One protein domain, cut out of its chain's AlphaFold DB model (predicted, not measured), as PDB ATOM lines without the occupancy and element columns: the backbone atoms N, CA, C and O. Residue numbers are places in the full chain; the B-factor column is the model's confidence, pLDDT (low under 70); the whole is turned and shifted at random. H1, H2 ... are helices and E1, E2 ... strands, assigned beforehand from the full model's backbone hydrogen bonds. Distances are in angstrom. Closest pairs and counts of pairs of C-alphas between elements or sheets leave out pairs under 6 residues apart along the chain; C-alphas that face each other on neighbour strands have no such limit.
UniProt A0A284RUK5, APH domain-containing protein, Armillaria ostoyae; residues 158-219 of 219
ATOM      1  N   PRO A 158     138.520 215.238 132.356       83.00
ATOM      2  CA  PRO A 158     139.813 214.759 131.886       83.00
ATOM      3  C   PRO A 158     140.809 214.621 133.042       83.00
ATOM      4  O   PRO A 158     140.706 215.321 134.051       83.00
ATOM      5  N   PHE A 159     141.759 213.698 132.910       82.19
ATOM      6  CA  PHE A 159     142.929 213.664 133.791       82.19
ATOM      7  C   PHE A 159     143.906 214.767 133.412       82.19
ATOM      8  O   PHE A 159     143.909 215.213 132.263       82.19
ATOM      9  N   GLU A 160     144.725 215.192 134.372       84.44
ATOM     10  CA  GLU A 160     145.821 216.121 134.107       84.44
ATOM     11  C   GLU A 160     146.706 215.604 132.962       84.44
ATOM     12  O   GLU A 160     146.920 214.403 132.823       84.44
ATOM     13  N   MET A 161     147.222 216.498 132.114       81.62
ATOM     14  CA  MET A 161     148.006 216.090 130.936       81.62
ATOM     15  C   MET A 161     149.297 215.337 131.294       81.62
ATOM     16  O   MET A 161     149.811 214.594 130.465       81.62
ATOM     17  N   THR A 162     149.808 215.528 132.511       80.94
ATOM     18  CA  THR A 162     150.992 214.859 133.072       80.94
ATOM     19  C   THR A 162     150.667 213.529 133.754       80.94
ATOM     20  O   THR A 162     151.562 212.895 134.312       80.94
ATOM     21  N   ASP A 163     149.402 213.104 133.744       83.38
ATOM     22  CA  ASP A 163     148.989 211.841 134.340       83.38
ATOM     23  C   ASP A 163     149.706 210.663 133.670       83.38
ATOM     24  O   ASP A 163     149.806 210.579 132.447       83.38
ATOM     25  N   SER A 164     150.164 209.718 134.489       81.25
ATOM     26  CA  SER A 164     150.903 208.528 134.059       81.25
ATOM     27  C   SER A 164     150.147 207.631 133.074       81.25
ATOM     28  O   SER A 164     150.745 206.738 132.499       81.25
ATOM     29  N   ARG A 165     148.837 207.822 132.871       78.94
ATOM     30  CA  ARG A 165     148.074 207.150 131.802       78.94
ATOM     31  C   ARG A 165     148.428 207.646 130.403       78.94
ATOM     32  O   ARG A 165     148.110 206.978 129.422       78.94
ATOM     33  N   TYR A 166     149.033 208.822 130.302       83.31
ATOM     34  CA  TYR A 166     149.450 209.433 129.053       83.31
ATOM     35  C   TYR A 166     150.966 209.305 128.905       83.31
ATOM     36  O   TYR A 166     151.688 210.296 128.944       83.31
ATOM     37  N   ASP A 167     151.444 208.071 128.708       81.81
ATOM     38  CA  ASP A 167     152.879 207.745 128.615       81.81
ATOM     39  C   ASP A 167     153.647 208.610 127.600       81.81
ATOM     40  O   ASP A 167     154.861 208.781 127.695       81.81
ATOM     41  N   ASN A 168     152.945 209.139 126.595       84.94
ATOM     42  CA  ASN A 168     153.480 210.068 125.612       84.94
ATOM     43  C   ASN A 168     152.360 210.930 124.981       84.94
ATOM     44  O   ASN A 168     151.166 210.626 125.131       84.94
ATOM     45  N   PRO A 169     152.720 211.984 124.221       84.75
ATOM     46  CA  PRO A 169     151.747 212.853 123.561       84.75
ATOM     47  C   PRO A 169     150.800 212.150 122.577       84.75
ATOM     48  O   PRO A 169     149.673 212.622 122.388       84.75
ATOM     49  N   ALA A 170     151.205 211.019 121.988       85.88
ATOM     50  CA  ALA A 170     150.366 210.246 121.072       85.88
ATOM     51  C   ALA A 170     149.199 209.579 121.797       85.88
ATOM     52  O   ALA A 170     148.068 209.630 121.312       85.88
ATOM     53  N   VAL A 171     149.454 209.006 122.978       85.94
ATOM     54  CA  VAL A 171     148.421 208.379 123.816       85.94
ATOM     55  C   VAL A 171     147.376 209.414 124.230       85.94
ATOM     56  O   VAL A 171     146.180 209.179 124.057       85.94
ATOM     57  N   PHE A 172     147.813 210.591 124.688       87.62
ATOM     58  CA  PHE A 172     146.904 211.690 125.026       87.62
ATOM     59  C   PHE A 172     146.110 212.179 123.809       87.62
ATOM     60  O   PHE A 172     144.893 212.331 123.874       87.62
ATOM     61  N   THR A 173     146.783 212.406 122.677       87.88
ATOM     62  CA  THR A 173     146.135 212.883 121.447       87.88
ATOM     63  C   THR A 173     145.079 211.897 120.962       87.88
ATOM     64  O   THR A 173     143.973 212.316 120.633       87.88
ATOM     65  N   LYS A 174     145.388 210.596 120.966       87.50
ATOM     66  CA  LYS A 174     144.438 209.543 120.604       87.50
ATOM     67  C   LYS A 174     143.240 209.527 121.551       87.50
ATOM     68  O   LYS A 174     142.111 209.533 121.080       87.50
ATOM     69  N   TYR A 175     143.483 209.589 122.862       86.44
ATOM     70  CA  TYR A 175     142.415 209.682 123.858       86.44
ATOM     71  C   TYR A 175     141.455 210.840 123.555       86.44
ATOM     72  O   TYR A 175     140.247 210.631 123.530       86.44
ATOM     73  N   VAL A 176     141.976 212.042 123.280       87.56
ATOM     74  CA  VAL A 176     141.139 213.208 122.959       87.56
ATOM     75  C   VAL A 176     140.425 213.047 121.612       87.56
ATOM     76  O   VAL A 176     139.272 213.451 121.484       87.56
ATOM     77  N   GLU A 177     141.079 212.462 120.603       88.06
ATOM     78  CA  GLU A 177     140.490 212.222 119.277       88.06
ATOM     79  C   GLU A 177     139.351 211.183 119.301       88.06
ATOM     80  O   GLU A 177     138.417 211.334 118.514       88.06
ATOM     81  N   ASP A 178     139.387 210.214 120.224       85.75
ATOM     82  CA  ASP A 178     138.363 209.171 120.409       85.75
ATOM     83  C   ASP A 178     137.100 209.666 121.161       85.75
ATOM     84  O   ASP A 178     136.084 208.960 121.224       85.75
ATOM     85  N   LEU A 179     137.136 210.872 121.743       85.06
ATOM     86  CA  LEU A 179     135.988 211.477 122.429       85.06
ATOM     87  C   LEU A 179     134.942 212.019 121.437       85.06
ATOM     88  O   LEU A 179     135.301 212.456 120.338       85.06
ATOM     89  N   PRO A 180     133.652 212.073 121.834       82.44
ATOM     90  CA  PRO A 180     132.617 212.760 121.064       82.44
ATOM     91  C   PRO A 180     133.034 214.192 120.715       82.44
ATOM     92  O   PRO A 180     133.622 214.892 121.541       82.44
ATOM     93  N   GLU A 181     132.758 214.631 119.486       85.81
ATOM     94  CA  GLU A 181     133.249 215.915 118.976       85.81
ATOM     95  C   GLU A 181     132.769 217.104 119.818       85.81
ATOM     96  O   GLU A 181     133.560 217.986 120.148       85.81
ATOM     97  N   ASP A 182     131.501 217.108 120.208       86.19
ATOM     98  CA  ASP A 182     130.895 218.125 121.063       86.19
ATOM     99  C   ASP A 182     131.586 218.202 122.433       86.19
ATOM    100  O   ASP A 182     131.941 219.288 122.903       86.19
ATOM    101  N   TYR A 183     131.857 217.048 123.044       85.94
ATOM    102  CA  TYR A 183     132.575 216.968 124.309       85.94
ATOM    103  C   TYR A 183     134.031 217.409 124.170       85.94
ATOM    104  O   TYR A 183     134.528 218.216 124.962       85.94
ATOM    105  N   ARG A 184     134.711 216.940 123.122       89.88
ATOM    106  CA  ARG A 184     136.089 217.313 122.803       89.88
ATOM    107  C   ARG A 184     136.222 218.823 122.651       89.88
ATOM    108  O   ARG A 184     137.059 219.431 123.311       89.88
ATOM    109  N   MET A 185     135.365 219.436 121.839       89.25
ATOM    110  CA  MET A 185     135.383 220.877 121.583       89.25
ATOM    111  C   MET A 185     134.976 221.700 122.805       89.25
ATOM    112  O   MET A 185     135.366 222.863 122.926       89.25
ATOM    113  N   LYS A 186     134.213 221.120 123.736       89.88
ATOM    114  CA  LYS A 186     133.898 221.746 125.020       89.88
ATOM    115  C   LYS A 186     135.108 221.762 125.953       89.88
ATOM    116  O   LYS A 186     135.404 222.821 126.499       89.88
ATOM    117  N   MET A 187     135.801 220.633 126.098       89.31
ATOM    118  CA  MET A 187     136.799 220.415 127.157       89.31
ATOM    119  C   MET A 187     138.242 220.724 126.744       89.31
ATOM    120  O   MET A 187     139.075 221.055 127.588       89.31
ATOM    121  N   PHE A 188     138.539 220.627 125.451       91.81
ATOM    122  CA  PHE A 188     139.884 220.764 124.914       91.81
ATOM    123  C   PHE A 188     139.932 221.846 123.843       91.81
ATOM    124  O   PHE A 188     138.936 222.180 123.201       91.81
ATOM    125  N   GLU A 189     141.121 222.387 123.637       92.75
ATOM    126  CA  GLU A 189     141.434 223.238 122.501       92.75
ATOM    127  C   GLU A 189     142.617 222.658 121.730       92.75
ATOM    128  O   GLU A 189     143.501 222.001 122.294       92.75
ATOM    129  N   LYS A 190     142.605 222.869 120.415       89.25
ATOM    130  CA  LYS A 190     143.661 222.394 119.529       89.25
ATOM    131  C   LYS A 190     144.886 223.296 119.677       89.25
ATOM    132  O   LYS A 190     144.760 224.520 119.664       89.25
ATOM    133  N   VAL A 191     146.069 222.703 119.800       86.31
ATOM    134  CA  VAL A 191     147.337 223.438 119.840       86.31
ATOM    135  C   VAL A 191     147.733 223.782 118.406       86.31
ATOM    136  O   VAL A 191     147.874 222.890 117.565       86.31
ATOM    137  N   LEU A 192     147.874 225.077 118.117       77.56
ATOM    138  CA  LEU A 192     148.292 225.569 116.801       77.56
ATOM    139  C   LEU A 192     149.688 225.032 116.430       77.56
ATOM    140  O   LEU A 192     150.466 224.660 117.303       77.56
ATOM    141  N   ASP A 193     149.985 224.971 115.131       73.69
ATOM    142  CA  ASP A 193     151.287 224.559 114.572       73.69
ATOM    143  C   ASP A 193     151.713 223.099 114.844       73.69
ATOM    144  O   ASP A 193     152.874 222.725 114.677       73.69
ATOM    145  N   THR A 194     150.761 222.228 115.195       74.62
ATOM    146  CA  THR A 194     150.984 220.785 115.430       74.62
ATOM    147  C   THR A 194     150.398 219.882 114.330       74.62
ATOM    148  O   THR A 194     150.111 218.705 114.554       74.62
ATOM    149  N   ASP A 195     150.195 220.425 113.128       71.31
ATOM    150  CA  ASP A 195     149.557 219.739 111.990       71.31
ATOM    151  C   ASP A 195     150.565 219.200 110.948       71.31
ATOM    152  O   ASP A 195     150.229 219.042 109.778       71.31
ATOM    153  N   TRP A 196     151.801 218.902 111.361       76.31
ATOM    154  CA  TRP A 196     152.846 218.322 110.507       76.31
ATOM    155  C   TRP A 196     153.018 216.805 110.728       76.31
ATOM    156  O   TRP A 196     152.668 216.270 111.785       76.31
ATOM    157  N   ASP A 197     153.564 216.100 109.732       70.38
ATOM    158  CA  ASP A 197     153.757 214.641 109.765       70.38
ATOM    159  C   ASP A 197     154.755 214.218 110.856       70.38
ATOM    160  O   ASP A 197     155.952 214.459 110.744       70.38
ATOM    161  N   GLY A 198     154.259 213.563 111.910       68.56
ATOM    162  CA  GLY A 198     155.042 213.167 113.094       68.56
ATOM    163  C   GLY A 198     154.688 213.947 114.364       68.56
ATOM    164  O   GLY A 198     155.022 213.520 115.469       68.56
ATOM    165  N   ALA A 199     153.906 215.026 114.245       71.69
ATOM    166  CA  ALA A 199     153.451 215.806 115.394       71.69
ATOM    167  C   ALA A 199     152.643 214.969 116.399       71.69
ATOM    168  O   ALA A 199     152.784 215.155 117.602       71.69
ATOM    169  N   LYS A 200     151.843 214.002 115.921       66.62
ATOM    170  CA  LYS A 200     151.072 213.097 116.794       66.62
ATOM    171  C   LYS A 200     151.954 212.332 117.784       66.62
ATOM    172  O   LYS A 200     151.488 212.049 118.878       66.62
ATOM    173  N   GLU A 201     153.188 211.996 117.412       72.75
ATOM    174  CA  GLU A 201     154.096 211.208 118.253       72.75
ATOM    175  C   GLU A 201     154.933 212.073 119.198       72.75
ATOM    176  O   GLU A 201     155.299 211.623 120.282       72.75
ATOM    177  N   MET A 202     155.211 213.322 118.809       74.62
ATOM    178  CA  MET A 202     156.194 214.166 119.493       74.62
ATOM    179  C   MET A 202     155.600 215.336 120.278       74.62
ATOM    180  O   MET A 202     156.276 215.867 121.157       74.62
ATOM    181  N   VAL A 203     154.364 215.763 119.990       81.75
ATOM    182  CA  VAL A 203     153.757 216.945 120.622       81.75
ATOM    183  C   VAL A 203     152.277 216.748 120.950       81.75
ATOM    184  O   VAL A 203     151.552 216.004 120.292       81.75
ATOM    185  N   HIS A 204     151.802 217.442 121.986       82.69
ATOM    186  CA  HIS A 204     150.383 217.450 122.332       82.69
ATOM    187  C   HIS A 204     149.614 218.313 121.326       82.69
ATOM    188  O   HIS A 204     149.762 219.533 121.310       82.69
ATOM    189  N   ARG A 205     148.766 217.689 120.497       87.12
ATOM    190  CA  ARG A 205     147.898 218.406 119.533       87.12
ATOM    191  C   ARG A 205     146.668 219.034 120.179       87.12
ATOM    192  O   ARG A 205     146.004 219.876 119.582       87.12
ATOM    193  N   TRP A 206     146.369 218.613 121.398       89.44
ATOM    194  CA  TRP A 206     145.263 219.093 122.206       89.44
ATOM    195  C   TRP A 206     145.797 219.547 123.557       89.44
ATOM    196  O   TRP A 206     146.777 218.996 124.058       89.44
ATOM    197  N   ARG A 207     145.128 220.519 124.167       90.44
ATOM    198  CA  ARG A 207     145.320 220.869 125.574       90.44
ATOM    199  C   ARG A 207     143.969 221.041 126.254       90.44
ATOM    200  O   ARG A 207     142.991 221.408 125.603       90.44
ATOM    201  N   ILE A 208     143.909 220.750 127.550       89.88
ATOM    202  CA  ILE A 208     142.719 221.019 128.366       89.88
ATOM    203  C   ILE A 208     142.544 222.538 128.441       89.88
ATOM    204  O   ILE A 208     143.531 223.256 128.623       89.88
ATOM    205  N   LYS A 209     141.316 223.036 128.270       91.88
ATOM    206  CA  LYS A 209     141.076 224.482 128.346       91.88
ATOM    207  C   LYS A 209     141.348 225.016 129.762       91.88
ATOM    208  O   LYS A 209     141.096 224.300 130.729       91.88
ATOM    209  N   PRO A 210     141.800 226.275 129.916       86.19
ATOM    210  CA  PRO A 210     142.178 226.828 131.221       86.19
ATOM    211  C   PRO A 210     141.059 226.851 132.274       86.19
ATOM    212  O   PRO A 210     141.337 226.832 133.468       86.19
ATOM    213  N   ASP A 211     139.797 226.914 131.847       88.25
ATOM    214  CA  ASP A 211     138.602 226.951 132.695       88.25
ATOM    215  C   ASP A 211     138.024 225.559 133.004       88.25
ATOM    216  O   ASP A 211     137.088 225.420 133.798       88.25
ATOM    217  N   VAL A 212     138.589 224.511 132.405       86.88
ATOM    218  CA  VAL A 212     138.138 223.134 132.581       86.88
ATOM    219  C   VAL A 212     138.857 222.502 133.764       86.88
ATOM    220  O   VAL A 212     140.082 222.413 133.816       86.88
ATOM    221  N   ARG A 213     138.073 222.003 134.725       85.38
ATOM    222  CA  ARG A 213     138.611 221.197 135.825       85.38
ATOM    223  C   ARG A 213     139.144 219.870 135.291       85.38
ATOM    224  O   ARG A 213     138.515 219.243 134.441       85.38
ATOM    225  N   TYR A 214     140.247 219.415 135.864       82.00
ATOM    226  CA  TYR A 214     140.816 218.094 135.632       82.00
ATOM    227  C   TYR A 214     140.891 217.309 136.945       82.00
ATOM    228  O   TYR A 214     140.844 217.886 138.034       82.00
ATOM    229  N   ARG A 215     140.940 215.979 136.841       75.56
ATOM    230  CA  ARG A 215     141.047 215.090 138.002       75.56
ATOM    231  C   ARG A 215     142.488 215.049 138.524       75.56
ATOM    232  O   ARG A 215     143.391 214.866 137.705       75.56
ATOM    233  N   PRO A 216     142.709 215.190 139.844       61.75
ATOM    234  CA  PRO A 216     144.013 214.954 140.446       61.75
ATOM    235  C   PRO A 216     144.355 213.457 140.424       61.75
ATOM    236  O   PRO A 216     143.477 212.603 140.315       61.75
ATOM    237  N   TRP A 217     145.641 213.143 140.572       51.72
ATOM    238  CA  TRP A 217     146.214 211.793 140.455       51.72
ATOM    239  C   TRP A 217     145.605 210.730 141.404       51.72
ATOM    240  O   TRP A 217     145.796 209.536 141.189       51.72
ATOM    241  N   TYR A 218     144.857 211.149 142.433       48.75
ATOM    242  CA  TYR A 218     144.345 210.292 143.514       48.75
ATOM    243  C   TYR A 218     142.824 210.018 143.487       48.75
ATOM    244  O   TYR A 218     142.332 209.358 144.403       48.75
ATOM    245  N   ASP A 219     142.090 210.480 142.463       44.91
ATOM    246  CA  ASP A 219     140.626 210.289 142.324       44.91
ATOM    247  C   ASP A 219     140.209 209.060 141.488       44.91
ATOM    248  O   ASP A 219     140.643 208.929 140.314       44.91
TER     249      ASP A 219
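Overview. This is residues 158 to 219 of the 219 residues of the protein "APH domain-containing protein" of Armillaria ostoyae (UniProt A0A284RUK5). A short ribbon of two antiparallel strands, E1 and E2, has H1 packed beside E2; H2 and H3 are near opposite ends of H1. Unnamed stretches, residues 158 to 168 before H1 and 209 to 219 after E2, make much of the rest, and the turn at residues 178 to 183, of which 181 to 183 belong to H2, sticks out. The printed part has 62 residues with three named helices and two named strands, in the order H1 H2 E1 H3 E2. The class is mixed, helices and strands, with under half of the residues, 26 of 62, in named elements. The whole is compact, with a radius of gyration of the C-alphas of 11.4 A and spans of 35 by 25 by 19 A.

Along the chain. The sheet is made of E1, residues 188 to 190, 6.8 A from first to last C-alpha, and E2, residues 206 to 208, 6.9 A. C-alpha 208 is at (142.719, 221.019, 128.366). H1, residues 169 to 177, is the longest helix at 12.1 A and begins with C-alpha 169 at (151.747, 212.853, 123.561). H2, residues 181 to 187, is 10.0 A long, with C-alpha 181 at (133.249, 215.915, 118.976). H3, residues 199 to 202, is 5.2 A long.

Arrangement. E1 and E2 are antiparallel neighbours, with 148 degrees between their directions. N 189 and O 207 are within hydrogen-bond range at 2.9 A, and so are N 207 and O 189 at 2.9 A. The closest C-alphas of H1 and E2 are those of Thr 173 and Trp 206, 6.3 A apart. H1 and H3 touch, the closest C-alphas being those of Ala 170 and Glu 201, 4.8 A apart. H1 and H2 are close but not clearly touching; the C-alphas of Val 176 and Arg 184, the closest, are 6.5 A apart, and the helices run opposite ways at a steep tilt of 60 degrees. The closest C-alphas of H2 and E2 are those of Met 187 and Ile 208, 6.1 A apart. H2 and H3 are apart. In H1 and H2 every O i to N i+4 pair is within hydrogen-bond range; H3 is too short for such a pair, and its one O i to N i+3 pair is within range.

Size, cuts and confidence. The two C-alphas farthest apart, those of Asp 197 and Asp 219, are 35.4 A apart. The printed part has no cut, and it ends at Asp 219, the chain's last residue. The links H1 to H2, H2 to E1 and H3 to E2 are tight, and E1 to H3 is a short link of 8 residues. The mean pLDDT of the printed part is 81.3; residues 198, 200 and 216 to 219 are under 70.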